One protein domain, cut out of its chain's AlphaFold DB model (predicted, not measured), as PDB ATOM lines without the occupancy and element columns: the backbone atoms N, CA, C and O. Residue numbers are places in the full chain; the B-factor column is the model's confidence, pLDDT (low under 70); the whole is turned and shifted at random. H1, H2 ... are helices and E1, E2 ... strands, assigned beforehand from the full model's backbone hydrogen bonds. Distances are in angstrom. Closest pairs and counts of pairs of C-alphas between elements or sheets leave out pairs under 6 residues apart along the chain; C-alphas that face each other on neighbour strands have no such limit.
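Overview. This is residues 9 to 94 of the 119 residues of an uncharacterized protein of Euryarchaeota archaeon (UniProt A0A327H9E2). A strongly twisted four-stranded sheet has the long helix H3 packed over one face, and two short helices, H1 and H2, pack on H3 near its last residues, away from the sheet. H3 and the sheet make two layers, with no named helix on the sheet's opposite face. The printed part has 86 residues, with three named helices and four named strands in the order H1 H2 E1 E2 E3 H3 E4; the sheet is mixed, in the order E1 E2 E3 E4, and the class is mixed, helices and strands. It is compact, with a radius of gyration of the C-alphas of 11.9 A, and rounded, spanning 32 by 27 by 21 A.

Along the chain. Start in the sheet: E1 is residues 41 to 44, 9.9 A from first to last C-alpha, and E2 is residues 48 to 54, 18.3 A. Find C-alpha 57 at (-44.709, -29.520, -32.118); from there E3 runs to residue 64, 21.1 A away, and bends by 51 degrees at residue 61. H3, residues 67 to 82, is 22.7 A long and begins at C-alpha 67, (-45.934, -35.373, -8.367). E4, residues 86 to 88, 6.3 A, ends at C-alpha 88, (-49.009, -28.755, -26.292). Look earlier for H1, residues 17 to 25, 12.2 A, and H2, residues 27 to 31, 6.0 A.

Arrangement. E1, E2 and E3 form a meander, each strand the antiparallel neighbour of the one before. In the hairpin of E1 and E2, see N 42 and O 50 at 2.9 A; in that of E2 and E3, N 51 and O 59 at 2.8 A. E3 and edge strand E4 are parallel, with N 88 and O 58 at 2.8 A. E3, H3 and E4 make a strand-helix-strand unit, two parallel neighbour strands with a helix between, and its crossover is right-handed. H3 is on the sheet at a height of 8.9 A, over E3 and only just over E4, where 3 of its C-alphas fall; it runs along the strands, at 1 degrees to E3 on the local plane. The closest C-alphas of H3 and E4 are those of Ala 77 and Leu 87, 5.9 A apart. With residues 75 to 82 alone, H3 touches H1 at a steep tilt of 52 degrees, the same way; the closest C-alphas are Ala 23 and Ser 79, 5.1 A. With residues 76 to 82 alone it touches H2, closest at the C-alphas of Val 27 and Ser 79, 5.1 A. H1 and H2 are not on the sheet and meet only through their link. In H1, H2 and H3 every O i to N i+4 pair is within hydrogen-bond range.

Size, cuts and confidence. The two C-alphas farthest apart are those of Asp 17 and Pro 37, 33.4 A. The printed part has no cut. No link is long; H2 to E1, with 9 residues, is short, and the others are tight. The mean pLDDT of the printed part is 94.6, and no printed residue is under 70.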
ATOM      1  N   THR A   9     -51.647 -26.962 -17.001       85.06
ATOM      2  CA  THR A   9     -50.784 -25.793 -16.781       85.06
ATOM      3  C   THR A   9     -50.943 -25.142 -15.403       85.06
ATOM      4  O   THR A   9     -50.071 -24.388 -14.999       85.06
ATOM      5  N   GLU A  10     -52.053 -25.380 -14.697       87.56
ATOM      6  CA  GLU A  10     -52.281 -24.900 -13.323       87.56
ATOM      7  C   GLU A  10     -51.781 -25.903 -12.263       87.56
ATOM      8  O   GLU A  10     -51.710 -25.559 -11.087       87.56
ATOM      9  N   ILE A  11     -51.459 -27.138 -12.670       89.12
ATOM     10  CA  ILE A  11     -51.013 -28.241 -11.800       89.12
ATOM     11  C   ILE A  11     -49.493 -28.426 -11.877       89.12
ATOM     12  O   ILE A  11     -48.884 -28.883 -10.908       89.12
ATOM     13  N   LEU A  12     -48.874 -28.092 -13.015       93.44
ATOM     14  CA  LEU A  12     -47.429 -28.231 -13.188       93.44
ATOM     15  C   LEU A  12     -46.665 -27.415 -12.131       93.44
ATOM     16  O   LEU A  12     -46.988 -26.243 -11.918       93.44
ATOM     17  N   PRO A  13     -45.655 -28.012 -11.473       95.81
ATOM     18  CA  PRO A  13     -44.852 -27.305 -10.488       95.81
ATOM     19  C   PRO A  13     -43.956 -26.256 -11.156       95.81
ATOM     20  O   PRO A  13     -43.555 -26.397 -12.313       95.81
ATOM     21  N   GLU A  14     -43.591 -25.225 -10.395       96.12
ATOM     22  CA  GLU A  14     -42.470 -24.357 -10.755       96.12
ATOM     23  C   GLU A  14     -41.153 -25.120 -10.576       96.12
ATOM     24  O   GLU A  14     -40.990 -25.856  -9.601       96.12
ATOM     25  N   LEU A  15     -40.219 -24.936 -11.511       97.19
ATOM     26  CA  LEU A  15     -38.903 -25.565 -11.452       97.19
ATOM     27  C   LEU A  15     -37.951 -24.727 -10.596       97.19
ATOM     28  O   LEU A  15     -37.872 -23.507 -10.751       97.19
ATOM     29  N   ASN A  16     -37.186 -25.386  -9.731       97.12
ATOM     30  CA  ASN A  16     -36.057 -24.770  -9.041       97.12
ATOM     31  C   ASN A  16     -34.817 -24.678  -9.955       97.12
ATOM     32  O   ASN A  16     -34.831 -25.122 -11.106       97.12
ATOM     33  N   ASP A  17     -33.727 -24.094  -9.451       97.31
ATOM     34  CA  ASP A  17     -32.500 -23.875 -10.231       97.31
ATOM     35  C   ASP A  17     -31.854 -25.185 -10.725       97.31
ATOM     36  O   ASP A  17     -31.358 -25.246 -11.852       97.31
ATOM     37  N   GLU A  18     -31.872 -26.245  -9.911       96.88
ATOM     38  CA  GLU A  18     -31.295 -27.551 -10.259       96.88
ATOM     39  C   GLU A  18     -32.113 -28.238 -11.359       96.88
ATOM     40  O   GLU A  18     -31.564 -28.720 -12.355       96.88
ATOM     41  N   GLU A  19     -33.436 -28.232 -11.215       96.94
ATOM     42  CA  GLU A  19     -34.377 -28.780 -12.194       96.94
ATOM     43  C   GLU A  19     -34.316 -28.001 -13.513       96.94
ATOM     44  O   GLU A  19     -34.292 -28.599 -14.590       96.94
ATOM     45  N   THR A  20     -34.211 -26.673 -13.435       96.12
ATOM     46  CA  THR A  20     -34.045 -25.786 -14.593       96.12
ATOM     47  C   THR A  20     -32.746 -26.089 -15.334       96.12
ATOM     48  O   THR A  20     -32.771 -26.281 -16.550       96.12
ATOM     49  N   SER A  21     -31.622 -26.190 -14.615       96.31
ATOM     50  CA  SER A  21     -30.326 -26.543 -15.209       96.31
ATOM     51  C   SER A  21     -30.391 -27.913 -15.882       96.31
ATOM     52  O   SER A  21     -29.999 -28.058 -17.036       96.31
ATOM     53  N   THR A  22     -30.964 -28.905 -15.198       94.25
ATOM     54  CA  THR A  22     -31.114 -30.266 -15.730       94.25
ATOM     55  C   THR A  22     -31.971 -30.288 -16.999       94.25
ATOM     56  O   THR A  22     -31.628 -30.950 -17.980       94.25
ATOM     57  N   ALA A  23     -33.084 -29.553 -17.019       94.69
ATOM     58  CA  ALA A  23     -33.950 -29.449 -18.189       94.69
ATOM     59  C   ALA A  23     -33.247 -28.769 -19.379       94.69
ATOM     60  O   ALA A  23     -33.404 -29.209 -20.522       94.69
ATOM     61  N   GLN A  24     -32.450 -27.730 -19.125       92.88
ATOM     62  CA  GLN A  24     -31.675 -27.028 -20.152       92.88
ATOM     63  C   GLN A  24     -30.523 -27.881 -20.703       92.88
ATOM     64  O   GLN A  24     -30.255 -27.845 -21.904       92.88
ATOM     65  N   ASP A  25     -29.896 -28.716 -19.876       93.88
ATOM     66  CA  ASP A  25     -28.869 -29.662 -20.331       93.88
ATOM     67  C   ASP A  25     -29.465 -30.797 -21.190       93.88
ATOM     68  O   ASP A  25     -28.799 -31.349 -22.072       93.88
ATOM     69  N   ASN A  26     -30.758 -31.093 -21.016       90.94
ATOM     70  CA  ASN A  26     -31.500 -32.106 -21.774       90.94
ATOM     71  C   ASN A  26     -32.051 -31.628 -23.132       90.94
ATOM     72  O   ASN A  26     -32.844 -32.327 -23.770       90.94
ATOM     73  N   VAL A  27     -31.594 -30.487 -23.658       93.56
ATOM     74  CA  VAL A  27     -31.988 -29.987 -24.994       93.56
ATOM     75  C   VAL A  27     -31.727 -31.000 -26.108       93.56
ATOM     76  O   VAL A  27     -32.520 -31.103 -27.041       93.56
ATOM     77  N   ASN A  28     -30.650 -31.785 -26.018       93.00
ATOM     78  CA  ASN A  28     -30.337 -32.801 -27.028       93.00
ATOM     79  C   ASN A  28     -31.383 -33.924 -27.079       93.00
ATOM     80  O   ASN A  28     -31.676 -34.430 -28.161       93.00
ATOM     81  N   TRP A  29     -31.961 -34.292 -25.932       94.38
ATOM     82  CA  TRP A  29     -33.069 -35.246 -25.882       94.38
ATOM     83  C   TRP A  29     -34.300 -34.673 -26.597       94.38
ATOM     84  O   TRP A  29     -34.845 -35.325 -27.487       94.38
ATOM     85  N   ALA A  30     -34.662 -33.416 -26.312       94.50
ATOM     86  CA  ALA A  30     -35.782 -32.741 -26.971       94.50
ATOM     87  C   ALA A  30     -35.549 -32.577 -28.485       94.50
ATOM     88  O   ALA A  30     -36.437 -32.847 -29.294       94.50
ATOM     89  N   ALA A  31     -34.329 -32.221 -28.895       93.69
ATOM     90  CA  ALA A  31     -33.942 -32.124 -30.300       93.69
ATOM     91  C   ALA A  31     -34.048 -33.466 -31.046       93.69
ATOM     92  O   ALA A  31     -34.229 -33.464 -32.262       93.69
ATOM     93  N   GLY A  32     -34.007 -34.600 -30.339       93.69
ATOM     94  CA  GLY A  32     -34.249 -35.930 -30.906       93.69
ATOM     95  C   GLY A  32     -35.646 -36.105 -31.515       93.69
ATOM     96  O   GLY A  32     -35.836 -36.980 -32.357       93.69
ATOM     97  N   PHE A  33     -36.608 -35.250 -31.155       94.94
ATOM     98  CA  PHE A  33     -37.942 -35.239 -31.758       94.94
ATOM     99  C   PHE A  33     -37.983 -34.511 -33.112       94.94
ATOM    100  O   PHE A  33     -38.936 -34.684 -33.879       94.94
ATOM    101  N   LEU A  34     -36.960 -33.716 -33.446       91.81
ATOM    102  CA  LEU A  34     -36.886 -33.023 -34.729       91.81
ATOM    103  C   LEU A  34     -36.731 -34.032 -35.870       91.81
ATOM    104  O   LEU A  34     -35.782 -34.809 -35.927       91.81
ATOM    105  N   GLY A  35     -37.658 -33.980 -36.825       85.62
ATOM    106  CA  GLY A  35     -37.637 -34.852 -38.001       85.62
ATOM    107  C   GLY A  35     -38.252 -36.234 -37.781       85.62
ATOM    108  O   GLY A  35     -38.348 -36.996 -38.744       85.62
ATOM    109  N   LEU A  36     -38.733 -36.541 -36.572       95.12
ATOM    110  CA  LEU A  36     -39.615 -37.687 -36.385       95.12
ATOM    111  C   LEU A  36     -40.916 -37.480 -37.184       95.12
ATOM    112  O   LEU A  36     -41.428 -36.356 -37.253       95.12
ATOM    113  N   PRO A  37     -41.476 -38.537 -37.798       96.12
ATOM    114  CA  PRO A  37     -42.741 -38.429 -38.508       96.12
ATOM    115  C   PRO A  37     -43.882 -37.983 -37.577       96.12
ATOM    116  O   PRO A  37     -43.983 -38.495 -36.455       96.12
ATOM    117  N   PRO A  38     -44.788 -37.096 -38.031       97.06
ATOM    118  CA  PRO A  38     -46.023 -36.814 -37.309       97.06
ATOM    119  C   PRO A  38     -46.798 -38.099 -36.998       97.06
ATOM    120  O   PRO A  38     -46.905 -38.992 -37.839       97.06
ATOM    121  N   GLY A  39     -47.332 -38.186 -35.785       96.44
ATOM    122  CA  GLY A  39     -48.006 -39.367 -35.251       96.44
ATOM    123  C   GLY A  39     -47.101 -40.316 -34.462       96.44
ATOM    124  O   GLY A  39     -47.635 -41.203 -33.801       96.44
ATOM    125  N   THR A  40     -45.774 -40.123 -34.474       97.75
ATOM    126  CA  THR A  40     -44.849 -40.901 -33.629       97.75
ATOM    127  C   THR A  40     -45.223 -40.750 -32.158       97.75
ATOM    128  O   THR A  40     -45.399 -39.626 -31.687       97.75
ATOM    129  N   ILE A  41     -45.332 -41.878 -31.452       97.69
ATOM    130  CA  ILE A  41     -45.638 -41.947 -30.021       97.69
ATOM    131  C   ILE A  41     -44.352 -42.215 -29.244       97.69
ATOM    132  O   ILE A  41     -43.549 -43.058 -29.646       97.69
ATOM    133  N   HIS A  42     -44.173 -41.501 -28.139       96.25
ATOM    134  CA  HIS A  42     -43.071 -41.688 -27.208       96.25
ATOM    135  C   HIS A  42     -43.625 -41.823 -25.793       96.25
ATOM    136  O   HIS A  42     -44.326 -40.934 -25.314       96.25
ATOM    137  N   GLU A  43     -43.314 -42.940 -25.149       94.50
ATOM    138  CA  GLU A  43     -43.631 -43.190 -23.748       94.50
ATOM    139  C   GLU A  43     -42.368 -42.954 -22.925       94.50
ATOM    140  O   GLU A  43     -41.330 -43.567 -23.184       94.50
ATOM    141  N   ASP A  44     -42.454 -42.028 -21.977       92.69
ATOM    142  CA  ASP A  44     -41.372 -41.725 -21.054       92.69
ATOM    143  C   ASP A  44     -41.555 -42.469 -19.726       92.69
ATOM    144  O   ASP A  44     -42.667 -42.625 -19.214       92.69
ATOM    145  N   ASN A  45     -40.432 -42.857 -19.120       87.44
ATOM    146  CA  ASN A  45     -40.406 -43.567 -17.840       87.44
ATOM    147  C   ASN A  45     -40.962 -42.734 -16.669       87.44
ATOM    148  O   ASN A  45     -41.304 -43.293 -15.629       87.44
ATOM    149  N   GLY A  46     -41.076 -41.413 -16.818       86.44
ATOM    150  CA  GLY A  46     -41.736 -40.502 -15.887       86.44
ATOM    151  C   GLY A  46     -43.264 -40.561 -15.923       86.44
ATOM    152  O   GLY A  46     -43.912 -39.777 -15.233       86.44
ATOM    153  N   GLY A  47     -43.869 -41.472 -16.693       93.00
ATOM    154  CA  GLY A  47     -45.323 -41.612 -16.778       93.00
ATOM    155  C   GLY A  47     -45.964 -40.558 -17.678       93.00
ATOM    156  O   GLY A  47     -47.075 -40.104 -17.405       93.00
ATOM    157  N   VAL A  48     -45.257 -40.145 -18.732       96.19
ATOM    158  CA  VAL A  48     -45.726 -39.171 -19.725       96.19
ATOM    159  C   VAL A  48     -45.811 -39.848 -21.088       96.19
ATOM    160  O   VAL A  48     -44.869 -40.503 -21.531       96.19
ATOM    161  N   LEU A  49     -46.930 -39.650 -21.781       97.31
ATOM    162  CA  LEU A  49     -47.133 -40.108 -23.150       97.31
ATOM    163  C   LEU A  49     -47.172 -38.912 -24.100       97.31
ATOM    164  O   LEU A  49     -48.063 -38.063 -24.017       97.31
ATOM    165  N   LEU A  50     -46.231 -38.874 -25.038       97.69
ATOM    166  CA  LEU A  50     -46.068 -37.804 -26.014       97.69
ATOM    167  C   LEU A  50     -46.399 -38.281 -27.430       97.69
ATOM    168  O   LEU A  50     -46.170 -39.435 -27.797       97.69
ATOM    169  N   GLN A  51     -46.875 -37.355 -28.256       98.06
ATOM    170  CA  GLN A  51     -47.056 -37.541 -29.689       98.06
ATOM    171  C   GLN A  51     -46.405 -36.402 -30.466       98.06
ATOM    172  O   GLN A  51     -46.636 -35.225 -30.187       98.06
ATOM    173  N   VAL A  52     -45.656 -36.740 -31.512       97.94
ATOM    174  CA  VAL A  52     -45.182 -35.756 -32.492       97.94
ATOM    175  C   VAL A  52     -46.382 -35.258 -33.297       97.94
ATOM    176  O   VAL A  52     -46.952 -36.000 -34.097       97.94
ATOM    177  N   ALA A  53     -46.781 -34.005 -33.097       96.44
ATOM    178  CA  ALA A  53     -47.882 -33.383 -33.831       96.44
ATOM    179  C   ALA A  53     -47.402 -32.756 -35.151       96.44
ATOM    180  O   ALA A  53     -48.117 -32.779 -36.152       96.44
ATOM    181  N   SER A  54     -46.186 -32.203 -35.162       95.38
ATOM    182  CA  SER A  54     -45.543 -31.613 -36.340       95.38
ATOM    183  C   SER A  54     -44.016 -31.592 -36.177       95.38
ATOM    184  O   SER A  54     -43.501 -31.955 -35.124       95.38
ATOM    185  N   THR A  55     -43.281 -31.098 -37.180       91.75
ATOM    186  CA  THR A  55     -41.810 -30.980 -37.158       91.75
ATOM    187  C   THR A  55     -41.248 -30.274 -35.917       91.75
ATOM    188  O   THR A  55     -40.111 -30.538 -35.539       91.75
ATOM    189  N   ARG A  56     -42.004 -29.351 -35.307       94.69
ATOM    190  CA  ARG A  56     -41.583 -28.587 -34.115       94.69
ATOM    191  C   ARG A  56     -42.616 -28.598 -32.993       94.69
ATOM    192  O   ARG A  56     -42.500 -27.817 -32.055       94.69
ATOM    193  N   THR A  57     -43.621 -29.460 -33.093       96.25
ATOM    194  CA  THR A  57     -44.709 -29.520 -32.118       96.25
ATOM    195  C   THR A  57     -44.833 -30.936 -31.606       96.25
ATOM    196  O   THR A  57     -45.073 -31.867 -32.378       96.25
ATOM    197  N   VAL A  58     -44.711 -31.076 -30.297       97.44
ATOM    198  CA  VAL A  58     -45.024 -32.289 -29.558       97.44
ATOM    199  C   VAL A  58     -46.260 -32.001 -28.722       97.44
ATOM    200  O   VAL A  58     -46.506 -30.868 -28.315       97.44
ATOM    201  N   ARG A  59     -47.075 -33.016 -28.497       97.00
ATOM    202  CA  ARG A  59     -48.288 -32.927 -27.698       97.00
ATOM    203  C   ARG A  59     -48.256 -33.979 -26.611       97.00
ATOM    204  O   ARG A  59     -47.978 -35.141 -26.901       97.00
ATOM    205  N   CYS A  60     -48.577 -33.579 -25.391       97.25
ATOM    206  CA  CYS A  60     -48.851 -34.501 -24.305       97.25
ATOM    207  C   CYS A  60     -50.240 -35.118 -24.514       97.25
ATOM    208  O   CYS A  60     -51.239 -34.410 -24.648       97.25
ATOM    209  N   LEU A  61     -50.297 -36.444 -24.607       96.81
ATOM    210  CA  LEU A  61     -51.549 -37.197 -24.686       96.81
ATOM    211  C   LEU A  61     -52.004 -37.653 -23.305       96.81
ATOM    212  O   LEU A  61     -53.202 -37.700 -23.039       96.81
ATOM    213  N   ALA A  62     -51.060 -38.002 -22.432       95.31
ATOM    214  CA  ALA A  62     -51.375 -38.448 -21.092       95.31
ATOM    215  C   ALA A  62     -50.222 -38.213 -20.114       95.31
ATOM    216  O   ALA A  62     -49.054 -38.248 -20.499       95.31
ATOM    217  N   VAL A  63     -50.566 -38.021 -18.844       95.94
ATOM    218  CA  VAL A  63     -49.620 -37.943 -17.727       95.94
ATOM    219  C   VAL A  63     -50.202 -38.682 -16.530       95.94
ATOM    220  O   VAL A  63     -51.400 -38.590 -16.269       95.94
ATOM    221  N   VAL A  64     -49.378 -39.439 -15.820       95.06
ATOM    222  CA  VAL A  64     -49.782 -40.096 -14.575       95.06
ATOM    223  C   VAL A  64     -50.015 -39.047 -13.480       95.06
ATOM    224  O   VAL A  64     -49.250 -38.095 -13.348       95.06
ATOM    225  N   ASP A  65     -51.069 -39.227 -12.686       93.38
ATOM    226  CA  ASP A  65     -51.432 -38.378 -11.549       93.38
ATOM    227  C   ASP A  65     -50.484 -38.612 -10.368       93.38
ATOM    228  O   ASP A  65     -50.818 -39.261  -9.374       93.38
ATOM    229  N   HIS A  66     -49.248 -38.146 -10.526       93.19
ATOM    230  CA  HIS A  66     -48.190 -38.302  -9.545       93.19
ATOM    231  C   HIS A  66     -47.248 -37.084  -9.576       93.19
ATOM    232  O   HIS A  66     -46.874 -36.635 -10.662       93.19
ATOM    233  N   PRO A  67     -46.794 -36.559  -8.417       93.62
ATOM    234  CA  PRO A  67     -45.934 -35.373  -8.367       93.62
ATOM    235  C   PRO A  67     -44.670 -35.483  -9.224       93.62
ATOM    236  O   PRO A  67     -44.296 -34.525  -9.893       93.62
ATOM    237  N   TYR A  68     -44.045 -36.666  -9.246       93.88
ATOM    238  CA  TYR A  68     -42.878 -36.920 -10.097       93.88
ATOM    239  C   TYR A  68     -43.209 -36.766 -11.584       93.88
ATOM    240  O   TYR A  68     -42.454 -36.134 -12.308       93.88
ATOM    241  N   SER A  69     -44.362 -37.264 -12.033       95.69
ATOM    242  CA  SER A  69     -44.790 -37.172 -13.431       95.69
ATOM    243  C   SER A  69     -45.086 -35.734 -13.849       95.69
ATOM    244  O   SER A  69     -44.716 -35.326 -14.949       95.69
ATOM    245  N   TYR A  70     -45.680 -34.931 -12.961       96.12
ATOM    246  CA  TYR A  70     -45.868 -33.500 -13.209       96.12
ATOM    247  C   TYR A  70     -44.540 -32.740 -13.256       96.12
ATOM    248  O   TYR A  70     -44.360 -31.897 -14.132       96.12
ATOM    249  N   LEU A  71     -43.593 -33.063 -12.369       96.38
ATOM    250  CA  LEU A  71     -42.252 -32.478 -12.399       96.38
ATOM    251  C   LEU A  71     -41.510 -32.843 -13.691       96.38
ATOM    252  O   LEU A  71     -41.010 -31.957 -14.381       96.38
ATOM    253  N   SER A  72     -41.500 -34.126 -14.066       95.50
ATOM    254  CA  SER A  72     -40.923 -34.598 -15.327       95.50
ATOM    255  C   SER A  72     -41.529 -33.863 -16.518       95.50
ATOM    256  O   SER A  72     -40.794 -33.383 -17.378       95.50
ATOM    257  N   LEU A  73     -42.854 -33.701 -16.550       96.50
ATOM    258  CA  LEU A  73     -43.533 -32.988 -17.627       96.50
ATOM    259  C   LEU A  73     -43.161 -31.496 -17.680       96.50
ATOM    260  O   LEU A  73     -42.951 -30.964 -18.771       96.50
ATOM    261  N   ALA A  74     -43.036 -30.828 -16.528       96.75
ATOM    262  CA  ALA A  74     -42.586 -29.437 -16.454       96.75
ATOM    263  C   ALA A  74     -41.142 -29.278 -16.964       96.75
ATOM    264  O   ALA A  74     -40.861 -28.384 -17.767       96.75
ATOM    265  N   MET A  75     -40.240 -30.189 -16.587       96.69
ATOM    266  CA  MET A  75     -38.864 -30.209 -17.092       96.69
ATOM    267  C   MET A  75     -38.815 -30.458 -18.605       96.69
ATOM    268  O   MET A  75     -38.119 -29.739 -19.318       96.69
ATOM    269  N   MET A  76     -39.594 -31.416 -19.121       96.38
ATOM    270  CA  MET A  76     -39.691 -31.668 -20.565       96.38
ATOM    271  C   MET A  76     -40.188 -30.442 -21.329       96.38
ATOM    272  O   MET A  76     -39.672 -30.149 -22.406       96.38
ATOM    273  N   ALA A  77     -41.176 -29.725 -20.785       96.44
ATOM    274  CA  ALA A  77     -41.698 -28.506 -21.392       96.44
ATOM    275  C   ALA A  77     -40.584 -27.471 -21.593       96.44
ATOM    276  O   ALA A  77     -40.421 -26.953 -22.699       96.44
ATOM    277  N   LEU A  78     -39.763 -27.257 -20.561       97.25
ATOM    278  CA  LEU A  78     -38.611 -26.364 -20.629       97.25
ATOM    279  C   LEU A  78     -37.533 -26.878 -21.600       97.25
ATOM    280  O   LEU A  78     -36.970 -26.090 -22.364       97.25
ATOM    281  N   SER A  79     -37.258 -28.187 -21.633       97.12
ATOM    282  CA  SER A  79     -36.321 -28.773 -22.605       97.12
ATOM    283  C   SER A  79     -36.781 -28.556 -24.051       97.12
ATOM    284  O   SER A  79     -35.974 -28.176 -24.903       97.12
ATOM    285  N   PHE A  80     -38.074 -28.751 -24.341       97.19
ATOM    286  CA  PHE A  80     -38.649 -28.481 -25.661       97.19
ATOM    287  C   PHE A  80     -38.578 -26.999 -26.020       97.19
ATOM    288  O   PHE A  80     -38.142 -26.670 -27.126       97.19
ATOM    289  N   GLU A  81     -38.949 -26.109 -25.100       96.12
ATOM    290  CA  GLU A  81     -38.864 -24.663 -25.316       96.12
ATOM    291  C   GLU A  81     -37.426 -24.241 -25.643       96.12
ATOM    292  O   GLU A  81     -37.184 -23.561 -26.644       96.12
ATOM    293  N   THR A  82     -36.457 -24.731 -24.867       95.81
ATOM    294  CA  THR A  82     -35.032 -24.440 -25.065       95.81
ATOM    295  C   THR A  82     -34.519 -24.991 -26.407       95.81
ATOM    296  O   THR A  82     -33.672 -24.373 -27.052       95.81
ATOM    297  N   ALA A  83     -35.080 -26.104 -26.895       95.56
ATOM    298  CA  ALA A  83     -34.809 -26.654 -28.228       95.56
ATOM    299  C   ALA A  83     -35.537 -25.916 -29.380       95.56
ATOM    300  O   ALA A  83     -35.408 -26.295 -30.552       95.56
ATOM    301  N   GLY A  84     -36.315 -24.868 -29.086       95.25
ATOM    302  CA  GLY A  84     -37.119 -24.147 -30.076       95.25
ATOM    303  C   GLY A  84     -38.290 -24.980 -30.607       95.25
ATOM    304  O   GLY A  84     -38.604 -24.932 -31.807       95.25
ATOM    305  N   MET A  85     -38.885 -25.789 -29.732       96.31
ATOM    306  CA  MET A  85     -40.059 -26.620 -29.976       96.31
ATOM    307  C   MET A  85     -41.213 -26.209 -29.059       96.31
ATOM    308  O   MET A  85     -41.029 -25.554 -28.038       96.31
ATOM    309  N   THR A  86     -42.425 -26.605 -29.435       95.50
ATOM    310  CA  THR A  86     -43.640 -26.368 -28.651       95.50
ATOM    311  C   THR A  86     -44.149 -27.681 -28.078       95.50
ATOM    312  O   THR A  86     -44.336 -28.636 -28.834       95.50
ATOM    313  N   LEU A  87     -44.416 -27.706 -26.770       96.19
ATOM    314  CA  LEU A  87     -45.164 -28.771 -26.111       96.19
ATOM    315  C   LEU A  87     -46.612 -28.312 -25.868       96.19
ATOM    316  O   LEU A  87     -46.852 -27.344 -25.151       96.19
ATOM    317  N   GLU A  88     -47.575 -28.986 -26.491       96.00
ATOM    318  CA  GLU A  88     -49.009 -28.755 -26.292       96.00
ATOM    319  C   GLU A  88     -49.557 -29.662 -25.187       96.00
ATOM    320  O   GLU A  88     -49.303 -30.866 -25.197       96.00
ATOM    321  N   PHE A  89     -50.377 -29.105 -24.296       92.81
ATOM    322  CA  PHE A  89     -51.094 -29.871 -23.273       92.81
ATOM    323  C   PHE A  89     -52.584 -29.965 -23.616       92.81
ATOM    324  O   PHE A  89     -53.111 -31.032 -23.935       92.81
ATOM    325  N   GLU A  90     -53.276 -28.826 -23.621       89.56
ATOM    326  CA  GLU A  90     -54.736 -28.801 -23.703       89.56
ATOM    327  C   GLU A  90     -55.229 -28.656 -25.147       89.56
ATOM    328  O   GLU A  90     -54.607 -27.939 -25.935       89.56
ATOM    329  N   PRO A  91     -56.366 -29.282 -25.514       89.00
ATOM    330  CA  PRO A  91     -57.289 -30.086 -24.694       89.00
ATOM    331  C   PRO A  91     -56.963 -31.596 -24.679       89.00
ATOM    332  O   PRO A  91     -57.862 -32.416 -24.498       89.00
ATOM    333  N   TYR A  92     -55.721 -31.977 -24.973       87.31
ATOM    334  CA  TYR A  92     -55.380 -33.344 -25.360       87.31
ATOM    335  C   TYR A  92     -54.932 -34.223 -24.198       87.31
ATOM    336  O   TYR A  92     -55.115 -35.436 -24.269       87.31
ATOM    337  N   THR A  93     -54.365 -33.624 -23.148       93.94
ATOM    338  CA  THR A  93     -53.789 -34.388 -22.044       93.94
ATOM    339  C   THR A  93     -54.859 -35.054 -21.188       93.94
ATOM    340  O   THR A  93     -55.754 -34.406 -20.644       93.94
ATOM    341  N   ILE A  94     -54.721 -36.364 -21.009       93.81
ATOM    342  CA  ILE A  94     -55.483 -37.154 -20.047       93.81
ATOM    343  C   ILE A  94     -54.627 -37.361 -18.796       93.81
ATOM    344  O   ILE A  94     -53.552 -37.953 -18.862       93.81
TER     345      ILE A  94